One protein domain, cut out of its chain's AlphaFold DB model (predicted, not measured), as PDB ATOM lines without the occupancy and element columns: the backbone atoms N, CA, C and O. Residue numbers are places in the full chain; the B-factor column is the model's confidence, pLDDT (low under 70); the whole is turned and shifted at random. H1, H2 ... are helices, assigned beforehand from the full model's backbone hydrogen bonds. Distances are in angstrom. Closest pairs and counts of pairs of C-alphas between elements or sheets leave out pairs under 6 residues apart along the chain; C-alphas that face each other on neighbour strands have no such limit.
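This is residues 165 to 284 of the 356 residues of the protein "LPXTG cell wall anchor domain-containing protein" of Macrococcus bohemicus (UniProt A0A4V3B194). Long H5 is the spine of a rod. H4 folds back along its first part, H2 packs on a later part, and H1 folds back along H2. The printed part has 120 residues with five named helices, H1 to H5 in order, and no named strand: all helix, loose, radius of gyration of the C-alphas 17.1 A, spans 59 by 26 by 23 A.

H1, residues 165 to 178, begins at C-alpha 165 (-0.295, 23.192, -14.142). H2 is residues 184 to 205, 31.7 A; H3, 212 to 218; H4, 227 to 241, 21.1 A. H5, 247 to 282, 51.6 A, ends at C-alpha 282 (26.268, 4.158, -21.831).

H5 is the hub. Its residues 262 to 276 touch H2, closest C-alphas Arg 189 and Leu 269, 6.1 A, opposite ways at 31 degrees, a shallow tilt. H1 and H2 form a hairpin, closest C-alphas Leu 173 and Tyr 187, 6.4 A. H4 and H5 form another, Asn 229 to Ile 257, 6.2 A. H3 only just touches H5, with 3 pairs of C-alphas within 8 A, closest Phe 212 and Asn 251, 5.8 A. In H1 to H5 every O i to N i+4 pair is within hydrogen-bond range.

The farthest C-alphas, Asn 243 and Leu 284, are 59.8 A apart. The printed part has no cut and no long link; pLDDT is under 70 at residues 279 to 284.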
ATOM      1  N   ALA A 165      -1.529  23.377 -13.378       80.31
ATOM      2  CA  ALA A 165      -0.295  23.192 -14.142       80.31
ATOM      3  C   ALA A 165       0.471  21.924 -13.727       80.31
ATOM      4  O   ALA A 165       0.904  21.170 -14.597       80.31
ATOM      5  N   ASP A 166       0.582  21.636 -12.425       80.94
ATOM      6  CA  ASP A 166       1.222  20.401 -11.944       80.94
ATOM      7  C   ASP A 166       0.446  19.167 -12.409       80.94
ATOM      8  O   ASP A 166       1.033  18.191 -12.874       80.94
ATOM      9  N   ASN A 167      -0.888  19.227 -12.352       81.81
ATOM     10  CA  ASN A 167      -1.745  18.148 -12.837       81.81
ATOM     11  C   ASN A 167      -1.583  17.925 -14.350       81.81
ATOM     12  O   ASN A 167      -1.501  16.781 -14.795       81.81
ATOM     13  N   GLN A 168      -1.500  18.997 -15.144       81.25
ATOM     14  CA  GLN A 168      -1.216  18.899 -16.580       81.25
ATOM     15  C   GLN A 168       0.182  18.331 -16.852       81.25
ATOM     16  O   GLN A 168       0.338  17.499 -17.744       81.25
ATOM     17  N   ALA A 169       1.189  18.738 -16.075       82.69
ATOM     18  CA  ALA A 169       2.546  18.225 -16.200       82.69
ATOM     19  C   ALA A 169       2.612  16.723 -15.883       82.69
ATOM     20  O   ALA A 169       3.183  15.967 -16.664       82.69
ATOM     21  N   LEU A 170       1.987  16.277 -14.788       82.56
ATOM     22  CA  LEU A 170       1.920  14.862 -14.410       82.56
ATOM     23  C   LEU A 170       1.187  14.023 -15.462       82.56
ATOM     24  O   LEU A 170       1.684  12.964 -15.839       82.56
ATOM     25  N   GLN A 171       0.062  14.516 -15.991       81.56
ATOM     26  CA  GLN A 171      -0.646  13.836 -17.076       81.56
ATOM     27  C   GLN A 171       0.229  13.730 -18.332       81.56
ATOM     28  O   GLN A 171       0.375  12.650 -18.891       81.56
ATOM     29  N   GLY A 172       0.887  14.820 -18.734       82.19
ATOM     30  CA  GLY A 172       1.780  14.806 -19.892       82.19
ATOM     31  C   GLY A 172       3.007  13.904 -19.712       82.19
ATOM     32  O   GLY A 172       3.547  13.404 -20.697       82.19
ATOM     33  N   LEU A 173       3.468  13.679 -18.476       82.56
ATOM     34  CA  LEU A 173       4.515  12.696 -18.181       82.56
ATOM     35  C   LEU A 173       4.010  11.265 -18.340       82.56
ATOM     36  O   LEU A 173       4.731  10.443 -18.898       82.56
ATOM     37  N   LEU A 174       2.790  10.982 -17.884       80.00
ATOM     38  CA  LEU A 174       2.172   9.673 -18.049       80.00
ATOM     39  C   LEU A 174       1.959   9.353 -19.530       80.00
ATOM     40  O   LEU A 174       2.387   8.297 -19.987       80.00
ATOM     41  N   ASP A 175       1.410  10.297 -20.297       81.38
ATOM     42  CA  ASP A 175       1.200  10.129 -21.738       81.38
ATOM     43  C   ASP A 175       2.534   9.842 -22.457       81.38
ATOM     44  O   ASP A 175       2.618   8.961 -23.312       81.38
ATOM     45  N   LYS A 176       3.614  10.544 -22.080       81.12
ATOM     46  CA  LYS A 176       4.964  10.303 -22.622       81.12
ATOM     47  C   LYS A 176       5.532   8.944 -22.219       81.12
ATOM     48  O   LYS A 176       6.250   8.347 -23.018       81.12
ATOM     49  N   LEU A 177       5.244   8.466 -21.010       78.50
ATOM     50  CA  LEU A 177       5.661   7.139 -20.562       78.50
ATOM     51  C   LEU A 177       4.929   6.046 -21.355       78.50
ATOM     52  O   LEU A 177       5.564   5.133 -21.876       78.50
ATOM     53  N   GLU A 178       3.609   6.175 -21.517       80.75
ATOM     54  CA  GLU A 178       2.780   5.242 -22.295       80.75
ATOM     55  C   GLU A 178       3.195   5.196 -23.771       80.75
ATOM     56  O   GLU A 178       3.280   4.123 -24.372       80.75
ATOM     57  N   GLN A 179       3.534   6.354 -24.341       83.56
ATOM     58  CA  GLN A 179       4.075   6.479 -25.697       83.56
ATOM     59  C   GLN A 179       5.543   6.030 -25.811       83.56
ATOM     60  O   GLN A 179       6.104   6.084 -26.904       83.56
ATOM     61  N   LYS A 180       6.171   5.588 -24.710       85.06
ATOM     62  CA  LYS A 180       7.589   5.196 -24.624       85.06
ATOM     63  C   LYS A 180       8.568   6.294 -25.061       85.06
ATOM     64  O   LYS A 180       9.668   6.005 -25.521       85.06
ATOM     65  N   VAL A 181       8.164   7.557 -24.922       83.88
ATOM     66  CA  VAL A 181       8.981   8.746 -25.223       83.88
ATOM     67  C   VAL A 181       9.980   9.028 -24.100       83.88
ATOM     68  O   VAL A 181      11.032   9.609 -24.342       83.88
ATOM     69  N   ILE A 182       9.648   8.638 -22.868       76.38
ATOM     70  CA  ILE A 182      10.538   8.728 -21.706       76.38
ATOM     71  C   ILE A 182      10.674   7.360 -21.043       76.38
ATOM     72  O   ILE A 182       9.755   6.544 -21.109       76.38
ATOM     73  N   THR A 183      11.809   7.120 -20.390       81.94
ATOM     74  CA  THR A 183      12.024   5.896 -19.606       81.94
ATOM     75  C   THR A 183      11.284   5.953 -18.269       81.94
ATOM     76  O   THR A 183      10.958   7.036 -17.769       81.94
ATOM     77  N   ASP A 184      11.081   4.790 -17.643       81.12
ATOM     78  CA  ASP A 184      10.550   4.694 -16.275       81.12
ATOM     79  C   ASP A 184      11.373   5.550 -15.295       81.12
ATOM     80  O   ASP A 184      10.820   6.244 -14.442       81.12
ATOM     81  N   LEU A 185      12.702   5.561 -15.464       79.62
ATOM     82  CA  LEU A 185      13.628   6.320 -14.624       79.62
ATOM     83  C   LEU A 185      13.452   7.839 -14.800       79.62
ATOM     84  O   LEU A 185      13.430   8.591 -13.822       79.62
ATOM     85  N   GLN A 186      13.280   8.301 -16.044       80.44
ATOM     86  CA  GLN A 186      12.992   9.705 -16.349       80.44
ATOM     87  C   GLN A 186      11.623  10.136 -15.811       80.44
ATOM     88  O   GLN A 186      11.489  11.255 -15.305       80.44
ATOM     89  N   TYR A 187      10.619   9.264 -15.913       82.00
ATOM     90  CA  TYR A 187       9.296   9.495 -15.345       82.00
ATOM     91  C   TYR A 187       9.372   9.625 -13.820       82.00
ATOM     92  O   TYR A 187       8.954  10.650 -13.277       82.00
ATOM     93  N   GLU A 188       9.994   8.659 -13.137       83.69
ATOM     94  CA  GLU A 188      10.153   8.658 -11.679       83.69
ATOM     95  C   GLU A 188      10.834   9.943 -11.190       83.69
ATOM     96  O   GLU A 188      10.324  10.627 -10.301       83.69
ATOM     97  N   ARG A 189      11.951  10.325 -11.818       86.25
ATOM     98  CA  ARG A 189      12.693  11.542 -11.473       86.25
ATOM     99  C   ARG A 189      11.833  12.798 -11.605       86.25
ATOM    100  O   ARG A 189      11.862  13.646 -10.717       86.25
ATOM    101  N   LYS A 190      11.064  12.940 -12.691       85.62
ATOM    102  CA  LYS A 190      10.228  14.134 -12.921       85.62
ATOM    103  C   LYS A 190       9.007  14.185 -12.000       85.62
ATOM    104  O   LYS A 190       8.657  15.265 -11.536       85.62
ATOM    105  N   VAL A 191       8.397  13.040 -11.691       85.12
ATOM    106  CA  VAL A 191       7.291  12.971 -10.723       85.12
ATOM    107  C   VAL A 191       7.775  13.338  -9.322       85.12
ATOM    108  O   VAL A 191       7.151  14.171  -8.665       85.12
ATOM    109  N   ILE A 192       8.903  12.771  -8.870       84.38
ATOM    110  CA  ILE A 192       9.472  13.102  -7.554       84.38
ATOM    111  C   ILE A 192       9.798  14.595  -7.477       84.38
ATOM    112  O   ILE A 192       9.487  15.214  -6.467       84.38
ATOM    113  N   ASP A 193      10.357  15.189  -8.534       83.38
ATOM    114  CA  ASP A 193      10.675  16.622  -8.579       83.38
ATOM    115  C   ASP A 193       9.424  17.505  -8.409       83.38
ATOM    116  O   ASP A 193       9.405  18.385  -7.546       83.38
ATOM    117  N   ILE A 194       8.334  17.222  -9.139       82.69
ATOM    118  CA  ILE A 194       7.057  17.953  -9.006       82.69
ATOM    119  C   ILE A 194       6.509  17.836  -7.576       82.69
ATOM    120  O   ILE A 194       6.197  18.848  -6.944       82.69
ATOM    121  N   LEU A 195       6.431  16.616  -7.035       85.38
ATOM    122  CA  LEU A 195       5.901  16.383  -5.687       85.38
ATOM    123  C   LEU A 195       6.761  17.056  -4.607       85.38
ATOM    124  O   LEU A 195       6.230  17.644  -3.663       85.38
ATOM    125  N   ASN A 196       8.085  16.998  -4.752       85.75
ATOM    126  CA  ASN A 196       9.032  17.593  -3.814       85.75
ATOM    127  C   ASN A 196       8.946  19.129  -3.829       85.75
ATOM    128  O   ASN A 196       8.900  19.758  -2.771       85.75
ATOM    129  N   ASN A 197       8.857  19.739  -5.014       85.06
ATOM    130  CA  ASN A 197       8.705  21.190  -5.166       85.06
ATOM    131  C   ASN A 197       7.354  21.690  -4.646       85.06
ATOM    132  O   ASN A 197       7.295  22.751  -4.019       85.06
ATOM    133  N   THR A 198       6.294  20.905  -4.838       85.62
ATOM    134  CA  THR A 198       4.957  21.193  -4.304       85.62
ATOM    135  C   THR A 198       4.977  21.216  -2.775       85.62
ATOM    136  O   THR A 198       4.613  22.223  -2.163       85.62
ATOM    137  N   LEU A 199       5.508  20.158  -2.142       88.25
ATOM    138  CA  LEU A 199       5.630  20.085  -0.684       88.25
ATOM    139  C   LEU A 199       6.492  21.223  -0.133       88.25
ATOM    140  O   LEU A 199       6.110  21.896   0.822       88.25
ATOM    141  N   LYS A 200       7.643  21.478  -0.759       87.50
ATOM    142  CA  LYS A 200       8.551  22.557  -0.365       87.50
ATOM    143  C   LYS A 200       7.877  23.927  -0.436       87.50
ATOM    144  O   LYS A 200       8.078  24.744   0.462       87.50
ATOM    145  N   SER A 201       7.084  24.178  -1.477       85.38
ATOM    146  CA  SER A 201       6.355  25.438  -1.651       85.38
ATOM    147  C   SER A 201       5.269  25.605  -0.591       85.38
ATOM    148  O   SER A 201       5.206  26.659   0.040       85.38
ATOM    149  N   TYR A 202       4.499  24.548  -0.319       86.25
ATOM    150  CA  TYR A 202       3.500  24.546   0.750       86.25
ATOM    151  C   TYR A 202       4.135  24.816   2.124       86.25
ATOM    152  O   TYR A 202       3.690  25.700   2.851       86.25
ATOM    153  N   LEU A 203       5.216  24.109   2.479       87.06
ATOM    154  CA  LEU A 203       5.887  24.299   3.773       87.06
ATOM    155  C   LEU A 203       6.514  25.690   3.919       87.06
ATOM    156  O   LEU A 203       6.618  26.199   5.032       87.06
ATOM    157  N   LYS A 204       6.942  26.303   2.810       84.06
ATOM    158  CA  LYS A 204       7.443  27.680   2.804       84.06
ATOM    159  C   LYS A 204       6.317  28.686   3.039       84.06
ATOM    160  O   LYS A 204       6.531  29.653   3.762       84.06
ATOM    161  N   LEU A 205       5.148  28.467   2.436       82.69
ATOM    162  CA  LEU A 205       3.969  29.312   2.639       82.69
ATOM    163  C   LEU A 205       3.475  29.233   4.089       82.69
ATOM    164  O   LEU A 205       3.199  30.263   4.693       82.69
ATOM    165  N   HIS A 206       3.453  28.024   4.654       83.06
ATOM    166  CA  HIS A 206       2.953  27.750   6.002       83.06
ATOM    167  C   HIS A 206       4.065  27.600   7.051       83.06
ATOM    168  O   HIS A 206       3.985  26.763   7.952       83.06
ATOM    169  N   GLN A 207       5.153  28.366   6.930       75.56
ATOM    170  CA  GLN A 207       6.327  28.201   7.797       75.56
ATOM    171  C   GLN A 207       6.027  28.480   9.283       75.56
ATOM    172  O   GLN A 207       6.683  27.903  10.155       75.56
ATOM    173  N   HIS A 208       5.072  29.367   9.575       80.50
ATOM    174  CA  HIS A 208       4.790  29.859  10.931       80.50
ATOM    175  C   HIS A 208       3.462  29.365  11.516       80.50
ATOM    176  O   HIS A 208       3.270  29.439  12.725       80.50
ATOM    177  N   ASP A 209       2.570  28.849  10.676       85.06
ATOM    178  CA  ASP A 209       1.203  28.434  11.005       85.06
ATOM    179  C   ASP A 209       0.910  27.004  10.518       85.06
ATOM    180  O   ASP A 209      -0.243  26.629  10.301       85.06
ATOM    181  N   PHE A 210       1.961  26.197  10.336       89.19
ATOM    182  CA  PHE A 210       1.846  24.841   9.815       89.19
ATOM    183  C   PHE A 210       0.788  24.021  10.562       89.19
ATOM    184  O   PHE A 210       0.885  23.774  11.767       89.19
ATOM    185  N   ASN A 211      -0.182  23.519   9.801       90.31
ATOM    186  CA  ASN A 211      -1.216  22.619  10.281       90.31
ATOM    187  C   ASN A 211      -1.290  21.391   9.368       90.31
ATOM    188  O   ASN A 211      -1.564  21.498   8.168       90.31
ATOM    189  N   PHE A 212      -1.065  20.208   9.937       93.12
ATOM    190  CA  PHE A 212      -1.044  18.973   9.158       93.12
ATOM    191  C   PHE A 212      -2.436  18.582   8.634       93.12
ATOM    192  O   PHE A 212      -2.559  18.085   7.518       93.12
ATOM    193  N   ASN A 213      -3.509  18.860   9.383       89.12
ATOM    194  CA  ASN A 213      -4.871  18.606   8.903       89.12
ATOM    195  C   ASN A 213      -5.223  19.515   7.722       89.12
ATOM    196  O   ASN A 213      -5.897  19.075   6.793       89.12
ATOM    197  N   HIS A 214      -4.740  20.760   7.727       87.44
ATOM    198  CA  HIS A 214      -4.884  21.654   6.578       87.44
ATOM    199  C   HIS A 214      -4.180  21.089   5.337       87.44
ATOM    200  O   HIS A 214      -4.771  21.063   4.259       87.44
ATOM    201  N   LEU A 215      -2.969  20.545   5.497       88.81
ATOM    202  CA  LEU A 215      -2.223  19.902   4.413       88.81
ATOM    203  C   LEU A 215      -3.001  18.714   3.812       88.81
ATOM    204  O   LEU A 215      -3.145  18.620   2.592       88.81
ATOM    205  N   LEU A 216      -3.573  17.847   4.654       88.25
ATOM    206  CA  LEU A 216      -4.429  16.741   4.200       88.25
ATOM    207  C   LEU A 216      -5.680  17.245   3.470       88.25
ATOM    208  O   LEU A 216      -6.009  16.760   2.388       88.25
ATOM    209  N   ASN A 217      -6.355  18.254   4.026       84.56
ATOM    210  CA  ASN A 217      -7.554  18.850   3.429       84.56
ATOM    211  C   ASN A 217      -7.262  19.557   2.098       84.56
ATOM    212  O   ASN A 217      -8.134  19.619   1.228       84.56
ATOM    213  N   SER A 218      -6.031  20.035   1.920       81.81
ATOM    214  CA  SER A 218      -5.529  20.607   0.668       81.81
ATOM    215  C   SER A 218      -5.330  19.538  -0.414       81.81
ATOM    216  O   SER A 218      -5.300  19.859  -1.600       81.81
ATOM    217  N   GLY A 219      -5.277  18.256  -0.041       80.75
ATOM    218  CA  GLY A 219      -5.163  17.121  -0.960       80.75
ATOM    219  C   GLY A 219      -3.806  16.422  -0.935       80.75
ATOM    220  O   GLY A 219      -3.524  15.645  -1.845       80.75
ATOM    221  N   PHE A 220      -2.969  16.691   0.072       87.19
ATOM    222  CA  PHE A 220      -1.739  15.936   0.277       87.19
ATOM    223  C   PHE A 220      -2.046  14.475   0.599       87.19
ATOM    224  O   PHE A 220      -2.818  14.179   1.512       87.19
ATOM    225  N   ASP A 221      -1.391  13.570  -0.120       85.31
ATOM    226  CA  ASP A 221      -1.475  12.141   0.139       85.31
ATOM    227  C   ASP A 221      -0.208  11.653   0.854       85.31
ATOM    228  O   ASP A 221       0.898  11.682   0.301       85.31
ATOM    229  N   ILE A 222      -0.378  11.163   2.084       87.50
ATOM    230  CA  ILE A 222       0.705  10.594   2.899       87.50
ATOM    231  C   ILE A 222       1.326   9.345   2.264       87.50
ATOM    232  O   ILE A 222       2.439   8.970   2.628       87.50
ATOM    233  N   SER A 223       0.647   8.706   1.303       84.50
ATOM    234  CA  SER A 223       1.192   7.580   0.539       84.50
ATOM    235  C   SER A 223       2.419   7.968  -0.295       84.50
ATOM    236  O   SER A 223       3.230   7.105  -0.625       84.50
ATOM    237  N   THR A 224       2.590   9.265  -0.580       83.38
ATOM    238  CA  THR A 224       3.733   9.816  -1.322       83.38
ATOM    239  C   THR A 224       5.008   9.950  -0.483       83.38
ATOM    240  O   THR A 224       6.061  10.301  -1.025       83.38
ATOM    241  N   LEU A 225       4.927   9.724   0.831       86.81
ATOM    242  CA  LEU A 225       6.072   9.724   1.742       86.81
ATOM    243  C   LEU A 225       6.873   8.424   1.621       86.81
ATOM    244  O   LEU A 225       6.348   7.390   1.196       86.81
ATOM    245  N   SER A 226       8.136   8.447   2.057       87.31
ATOM    246  CA  SER A 226       8.887   7.202   2.260       87.31
ATOM    247  C   SER A 226       8.169   6.296   3.270       87.31
ATOM    248  O   SER A 226       7.462   6.772   4.160       87.31
ATOM    249  N   GLU A 227       8.339   4.975   3.156       86.44
ATOM    250  CA  GLU A 227       7.657   4.004   4.029       86.44
ATOM    251  C   GLU A 227       7.872   4.317   5.517       86.44
ATOM    252  O   GLU A 227       6.930   4.304   6.312       86.44
ATOM    253  N   ARG A 228       9.106   4.690   5.869       90.38
ATOM    254  CA  ARG A 228       9.481   5.129   7.212       90.38
ATOM    255  C   ARG A 228       8.719   6.390   7.627       90.38
ATOM    256  O   ARG A 228       8.140   6.409   8.710       90.38
ATOM    257  N   ASN A 229       8.725   7.435   6.800       90.25
ATOM    258  CA  ASN A 229       8.092   8.713   7.136       90.25
ATOM    259  C   ASN A 229       6.566   8.584   7.215       90.25
ATOM    260  O   ASN A 229       5.957   9.137   8.130       90.25
ATOM    261  N   ARG A 230       5.958   7.775   6.340       92.50
ATOM    262  CA  ARG A 230       4.538   7.416   6.414       92.50
ATOM    263  C   ARG A 230       4.200   6.747   7.744       92.50
ATOM    264  O   ARG A 230       3.302   7.212   8.439       92.50
ATOM    265  N   ALA A 231       4.959   5.724   8.142       89.94
ATOM    266  CA  ALA A 231       4.734   5.024   9.408       89.94
ATOM    267  C   ALA A 231       4.879   5.951  10.632       89.94
ATOM    268  O   ALA A 231       4.151   5.813  11.618       89.94
ATOM    269  N   LEU A 232       5.800   6.923  10.583       92.56
ATOM    270  CA  LEU A 232       5.945   7.931  11.636       92.56
ATOM    271  C   LEU A 232       4.726   8.863  11.709       92.56
ATOM    272  O   LEU A 232       4.222   9.099  12.808       92.56
ATOM    273  N   ILE A 233       4.217   9.341  10.570       93.75
ATOM    274  CA  ILE A 233       2.990  10.152  10.510       93.75
ATOM    275  C   ILE A 233       1.780   9.366  11.027       93.75
ATOM    276  O   ILE A 233       1.043   9.877  11.868       93.75
ATOM    277  N   GLU A 234       1.594   8.119  10.595       92.38
ATOM    278  CA  GLU A 234       0.494   7.256  11.056       92.38
ATOM    279  C   GLU A 234       0.556   7.030  12.576       92.38
ATOM    280  O   GLU A 234      -0.455   7.112  13.280       92.38
ATOM    281  N   ARG A 235       1.762   6.822  13.120       90.94
ATOM    282  CA  ARG A 235       1.974   6.730  14.569       90.94
ATOM    283  C   ARG A 235       1.604   8.031  15.280       90.94
ATOM    284  O   ARG A 235       0.957   7.977  16.324       90.94
ATOM    285  N   LEU A 236       1.997   9.187  14.743       91.69
ATOM    286  CA  LEU A 236       1.638  10.490  15.310       91.69
ATOM    287  C   LEU A 236       0.127  10.733  15.278       91.69
ATOM    288  O   LEU A 236      -0.430  11.196  16.271       91.69
ATOM    289  N   GLN A 237      -0.549  10.369  14.186       91.19
ATOM    290  CA  GLN A 237      -2.007  10.449  14.079       91.19
ATOM    291  C   GLN A 237      -2.692   9.593  15.150       91.19
ATOM    292  O   GLN A 237      -3.629  10.060  15.795       91.19
ATOM    293  N   ASN A 238      -2.189   8.380  15.396       89.88
ATOM    294  CA  ASN A 238      -2.692   7.512  16.459       89.88
ATOM    295  C   ASN A 238      -2.466   8.128  17.853       89.88
ATOM    296  O   ASN A 238      -3.378   8.159  18.675       89.88
ATOM    297  N   LEU A 239      -1.280   8.677  18.131       80.12
ATOM    298  CA  LEU A 239      -1.022   9.352  19.408       80.12
ATOM    299  C   LEU A 239      -1.954  10.553  19.614       80.12
ATOM    300  O   LEU A 239      -2.487  10.732  20.711       80.12
ATOM    301  N   LYS A 240      -2.198  11.334  18.556       86.31
ATOM    302  CA  LYS A 240      -3.125  12.469  18.565       86.31
ATOM    303  C   LYS A 240      -4.563  12.022  18.831       86.31
ATOM    304  O   LYS A 240      -5.221  12.597  19.690       86.31
ATOM    305  N   SER A 241      -5.050  10.986  18.142       87.62
ATOM    306  CA  SER A 241      -6.427  10.494  18.307       87.62
ATOM    307  C   SER A 241      -6.704   9.938  19.706       87.62
ATOM    308  O   SER A 241      -7.850   9.907  20.137       87.62
ATOM    309  N   HIS A 242      -5.659   9.510  20.418       84.75
ATOM    310  CA  HIS A 242      -5.736   9.048  21.805       84.75
ATOM    311  C   HIS A 242      -5.385  10.144  22.827       84.75
ATOM    312  O   HIS A 242      -5.104   9.820  23.977       84.75
ATOM    313  N   ASN A 243      -5.371  11.422  22.422       87.69
ATOM    314  CA  ASN A 243      -5.045  12.579  23.265       87.69
ATOM    315  C   ASN A 243      -3.688  12.470  23.994       87.69
ATOM    316  O   ASN A 243      -3.491  13.092  25.035       87.69
ATOM    317  N   LYS A 244      -2.739  11.688  23.457       86.31
ATOM    318  CA  LYS A 244      -1.402  11.499  24.054       86.31
ATOM    319  C   LYS A 244      -0.425  12.620  23.705       86.31
ATOM    320  O   LYS A 244       0.624  12.732  24.326       86.31
ATOM    321  N   ILE A 245      -0.743  13.416  22.688       85.62
ATOM    322  CA  ILE A 245       0.024  14.590  22.265       85.62
ATOM    323  C   ILE A 245      -0.943  15.733  21.947       85.62
ATOM    324  O   ILE A 245      -2.064  15.487  21.502       85.62
ATOM    325  N   SER A 246      -0.506  16.974  22.168       88.50
ATOM    326  CA  SER A 246      -1.259  18.170  21.773       88.50
ATOM    327  C   SER A 246      -1.243  18.377  20.256       88.50
ATOM    328  O   SER A 246      -0.383  17.836  19.554       88.50
ATOM    329  N   ASP A 247      -2.153  19.216  19.757       85.00
ATOM    330  CA  ASP A 247      -2.169  19.635  18.351       85.00
ATOM    331  C   ASP A 247      -0.854  20.314  17.938       85.00
ATOM    332  O   ASP A 247      -0.313  20.006  16.876       85.00
ATOM    333  N   ASP A 248      -0.283  21.157  18.804       86.56
ATOM    334  CA  ASP A 248       0.998  21.828  18.546       86.56
ATOM    335  C   ASP A 248       2.154  20.829  18.420       86.56
ATOM    336  O   ASP A 248       2.964  20.915  17.496       86.56
ATOM    337  N   SER A 249       2.214  19.841  19.320       89.62
ATOM    338  CA  SER A 249       3.241  18.793  19.288       89.62
ATOM    339  C   SER A 249       3.095  17.910  18.049       89.62
ATOM    340  O   SER A 249       4.087  17.579  17.397       89.62
ATOM    341  N   PHE A 250       1.857  17.577  17.679       92.75
ATOM    342  CA  PHE A 250       1.556  16.847  16.455       92.75
ATOM    343  C   PHE A 250       2.001  17.614  15.204       92.75
ATOM    344  O   PHE A 250       2.680  17.039  14.351       92.75
ATOM    345  N   ASN A 251       1.668  18.903  15.099       92.12
ATOM    346  CA  ASN A 251       2.031  19.739  13.957       92.12
ATOM    347  C   ASN A 251       3.549  19.938  13.858       92.12
ATOM    348  O   ASN A 251       4.106  19.782  12.774       92.12
ATOM    349  N   MET A 252       4.232  20.198  14.976       90.62
ATOM    350  CA  MET A 252       5.688  20.360  15.007       90.62
ATOM    351  C   MET A 252       6.413  19.082  14.566       90.62
ATOM    352  O   MET A 252       7.252  19.125  13.670       90.62
ATOM    353  N   GLN A 253       6.043  17.927  15.129       93.12
ATOM    354  CA  GLN A 253       6.674  16.655  14.767       93.12
ATOM    355  C   GLN A 253       6.343  16.231  13.330       93.12
ATOM    356  O   GLN A 253       7.207  15.711  12.626       93.12
ATOM    357  N   SER A 254       5.118  16.488  12.864       95.62
ATOM    358  CA  SER A 254       4.743  16.223  11.472       95.62
ATOM    359  C   SER A 254       5.534  17.107  10.506       95.62
ATOM    360  O   SER A 254       6.007  16.616   9.486       95.62
ATOM    361  N   LEU A 255       5.743  18.385  10.840       93.94
ATOM    362  CA  LEU A 255       6.570  19.300  10.051       93.94
ATOM    363  C   LEU A 255       8.013  18.797   9.925       93.94
ATOM    364  O   LEU A 255       8.576  18.824   8.831       93.94
ATOM    365  N   ASP A 256       8.603  18.315  11.019       92.50
ATOM    366  CA  ASP A 256       9.963  17.770  11.008       92.50
ATOM    367  C   ASP A 256      10.067  16.506  10.145       92.50
ATOM    368  O   ASP A 256      11.021  16.357   9.378       92.50
ATOM    369  N   ILE A 257       9.061  15.626  10.191       94.31
ATOM    370  CA  ILE A 257       9.000  14.445   9.316       94.31
ATOM    371  C   ILE A 257       8.903  14.859   7.845       94.31
ATOM    372  O   ILE A 257       9.633  14.319   7.017       94.31
ATOM    373  N   LEU A 258       8.062  15.840   7.503       94.31
ATOM    374  CA  LEU A 258       7.938  16.325   6.123       94.31
ATOM    375  C   LEU A 258       9.233  16.980   5.621       94.31
ATOM    376  O   LEU A 258       9.609  16.786   4.468       94.31
ATOM    377  N   LYS A 259       9.953  17.714   6.478       92.19
ATOM    378  CA  LYS A 259      11.277  18.265   6.141       92.19
ATOM    379  C   LYS A 259      12.316  17.166   5.914       92.19
ATOM    380  O   LYS A 259      13.131  17.290   5.000       92.19
ATOM    381  N   ASN A 260      12.285  16.098   6.710       91.31
ATOM    382  CA  ASN A 260      13.146  14.936   6.493       91.31
ATOM    383  C   ASN A 260      12.802  14.218   5.181       91.31
ATOM    384  O   ASN A 260      13.712  13.872   4.434       91.31
ATOM    385  N   ASP A 261      11.517  14.070   4.851       90.12
ATOM    386  CA  ASP A 261      11.073  13.481   3.584       90.12
ATOM    387  C   ASP A 261      11.528  14.306   2.370       90.12
ATOM    388  O   ASP A 261      12.022  13.744   1.393       90.12
ATOM    389  N   LEU A 262      11.464  15.643   2.456       89.56
ATOM    390  CA  LEU A 262      12.016  16.541   1.433       89.56
ATOM    391  C   LEU A 262      13.520  16.317   1.212       89.56
ATOM    392  O   LEU A 262      13.997  16.391   0.077       89.56
ATOM    393  N   LYS A 263      14.269  16.059   2.289       88.88
ATOM    394  CA  LYS A 263      15.703  15.768   2.218       88.88
ATOM    395  C   LYS A 263      15.959  14.406   1.571       88.88
ATOM    396  O   LYS A 263      16.716  14.341   0.610       88.88
ATOM    397  N   GLU A 264      15.275  13.351   2.019       87.56
ATOM    398  CA  GLU A 264      15.386  12.007   1.428       87.56
ATOM    399  C   GLU A 264      15.036  12.011  -0.070       87.56
ATOM    400  O   GLU A 264      15.714  11.378  -0.880       87.56
ATOM    401  N   LYS A 265      14.000  12.763  -0.467       85.75
ATOM    402  CA  LYS A 265      13.623  12.936  -1.876       85.75
ATOM    403  C   LYS A 265      14.663  13.719  -2.670       85.75
ATOM    404  O   LYS A 265      14.902  13.366  -3.821       85.75
ATOM    405  N   ALA A 266      15.292  14.740  -2.087       83.88
ATOM    406  CA  ALA A 266      16.388  15.459  -2.737       83.88
ATOM    407  C   ALA A 266      17.597  14.538  -2.985       83.88
ATOM    408  O   ALA A 266      18.094  14.488  -4.111       83.88
ATOM    409  N   ASP A 267      17.988  13.742  -1.988       83.44
ATOM    410  CA  ASP A 267      19.069  12.755  -2.113       83.44
ATOM    411  C   ASP A 267      18.722  11.699  -3.182       83.44
ATOM    412  O   ASP A 267      19.546  11.332  -4.023       83.44
ATOM    413  N   LYS A 268      17.461  11.243  -3.219       86.62
ATOM    414  CA  LYS A 268      16.972  10.319  -4.253       86.62
ATOM    415  C   LYS A 268      17.005  10.944  -5.650       86.62
ATOM    416  O   LYS A 268      17.395  10.268  -6.601       86.62
ATOM    417  N   LEU A 269      16.628  12.214  -5.800       83.62
ATOM    418  CA  LEU A 269      16.723  12.932  -7.075       83.62
ATOM    419  C   LEU A 269      18.174  13.042  -7.552       83.62
ATOM    420  O   LEU A 269      18.430  12.879  -8.744       83.62
ATOM    421  N   GLU A 270      19.128  13.272  -6.648       83.81
ATOM    422  CA  GLU A 270      20.555  13.291  -6.976       83.81
ATOM    423  C   GLU A 270      21.035  11.927  -7.492       83.81
ATOM    424  O   GLU A 270      21.655  11.851  -8.557       83.81
ATOM    425  N   GLN A 271      20.656  10.839  -6.815       83.62
ATOM    426  CA  GLN A 271      20.968   9.474  -7.255       83.62
ATOM    427  C   GLN A 271      20.337   9.138  -8.613       83.62
ATOM    428  O   GLN A 271      20.994   8.543  -9.467       83.62
ATOM    429  N   LEU A 272      19.077   9.523  -8.837       83.88
ATOM    430  CA  LEU A 272      18.396   9.327 -10.119       83.88
ATOM    431  C   LEU A 272      19.066  10.131 -11.238       83.88
ATOM    432  O   LEU A 272      19.252   9.605 -12.329       83.88
ATOM    433  N   ASN A 273      19.492  11.367 -10.967       83.31
ATOM    434  CA  ASN A 273      20.241  12.170 -11.934       83.31
ATOM    435  C   ASN A 273      21.595  11.527 -12.278       83.31
ATOM    436  O   ASN A 273      21.993  11.547 -13.439       83.31
ATOM    437  N   ALA A 274      22.301  10.950 -11.301       82.81
ATOM    438  CA  ALA A 274      23.552  10.235 -11.554       82.81
ATOM    439  C   ALA A 274      23.328   8.982 -12.419       82.81
ATOM    440  O   ALA A 274      24.074   8.760 -13.372       82.81
ATOM    441  N   LYS A 275      22.267   8.213 -12.139       85.12
ATOM    442  CA  LYS A 275      21.878   7.043 -12.944       85.12
ATOM    443  C   LYS A 275      21.486   7.427 -14.371       85.12
ATOM    444  O   LYS A 275      21.980   6.814 -15.309       85.12
ATOM    445  N   LEU A 276      20.685   8.476 -14.547       82.38
ATOM    446  CA  LEU A 276      20.305   8.973 -15.873       82.38
ATOM    447  C   LEU A 276      21.521   9.437 -16.679       82.38
ATOM    448  O   LEU A 276      21.648   9.075 -17.839       82.38
ATOM    449  N   LYS A 277      22.469  10.144 -16.053       80.00
ATOM    450  CA  LYS A 277      23.737  10.508 -16.708       80.00
ATOM    451  C   LYS A 277      24.568   9.288 -17.108       80.00
ATOM    452  O   LYS A 277      25.294   9.355 -18.093       80.00
ATOM    453  N   SER A 278      24.500   8.199 -16.338       72.81
ATOM    454  CA  SER A 278      25.163   6.941 -16.696       72.81
ATOM    455  C   SER A 278      24.435   6.163 -17.797       72.81
ATOM    456  O   SER A 278      25.092   5.502 -18.592       72.81
ATOM    457  N   GLU A 279      23.106   6.267 -17.895       67.19
ATOM    458  CA  GLU A 279      22.336   5.742 -19.034       67.19
ATOM    459  C   GLU A 279      22.659   6.542 -20.303       67.19
ATOM    460  O   GLU A 279      23.052   5.964 -21.307       67.19
ATOM    461  N   GLU A 280      22.649   7.874 -20.229       59.78
ATOM    462  CA  GLU A 280      23.002   8.756 -21.352       59.78
ATOM    463  C   GLU A 280      24.461   8.584 -21.819       59.78
ATOM    464  O   GLU A 280      24.751   8.761 -23.000       59.78
ATOM    465  N   SER A 281      25.387   8.217 -20.924       52.59
ATOM    466  CA  SER A 281      26.786   7.948 -21.285       52.59
ATOM    467  C   SER A 281      27.059   6.504 -21.716       52.59
ATOM    468  O   SER A 281      28.046   6.268 -22.414       52.59
ATOM    469  N   SER A 282      26.198   5.548 -21.350       43.94
ATOM    470  CA  SER A 282      26.268   4.158 -21.831       43.94
ATOM    471  C   SER A 282      25.523   3.940 -23.151       43.94
ATOM    472  O   SER A 282      25.842   2.987 -23.857       43.94
ATOM    473  N   ASP A 283      24.645   4.869 -23.545       39.38
ATOM    474  CA  ASP A 283      23.979   4.906 -24.856       39.38
ATOM    475  C   ASP A 283      24.767   5.657 -25.951       39.38
ATOM    476  O   ASP A 283      24.259   5.911 -27.049       39.38
ATOM    477  N   LEU A 284      26.066   5.910 -25.742       39.28
ATOM    478  CA  LEU A 284      27.006   6.165 -26.841       39.28
ATOM    479  C   LEU A 284      27.319   4.858 -27.590       39.28
ATOM    480  O   LEU A 284      28.456   4.396 -27.600       39.28
TER     481      LEU A 284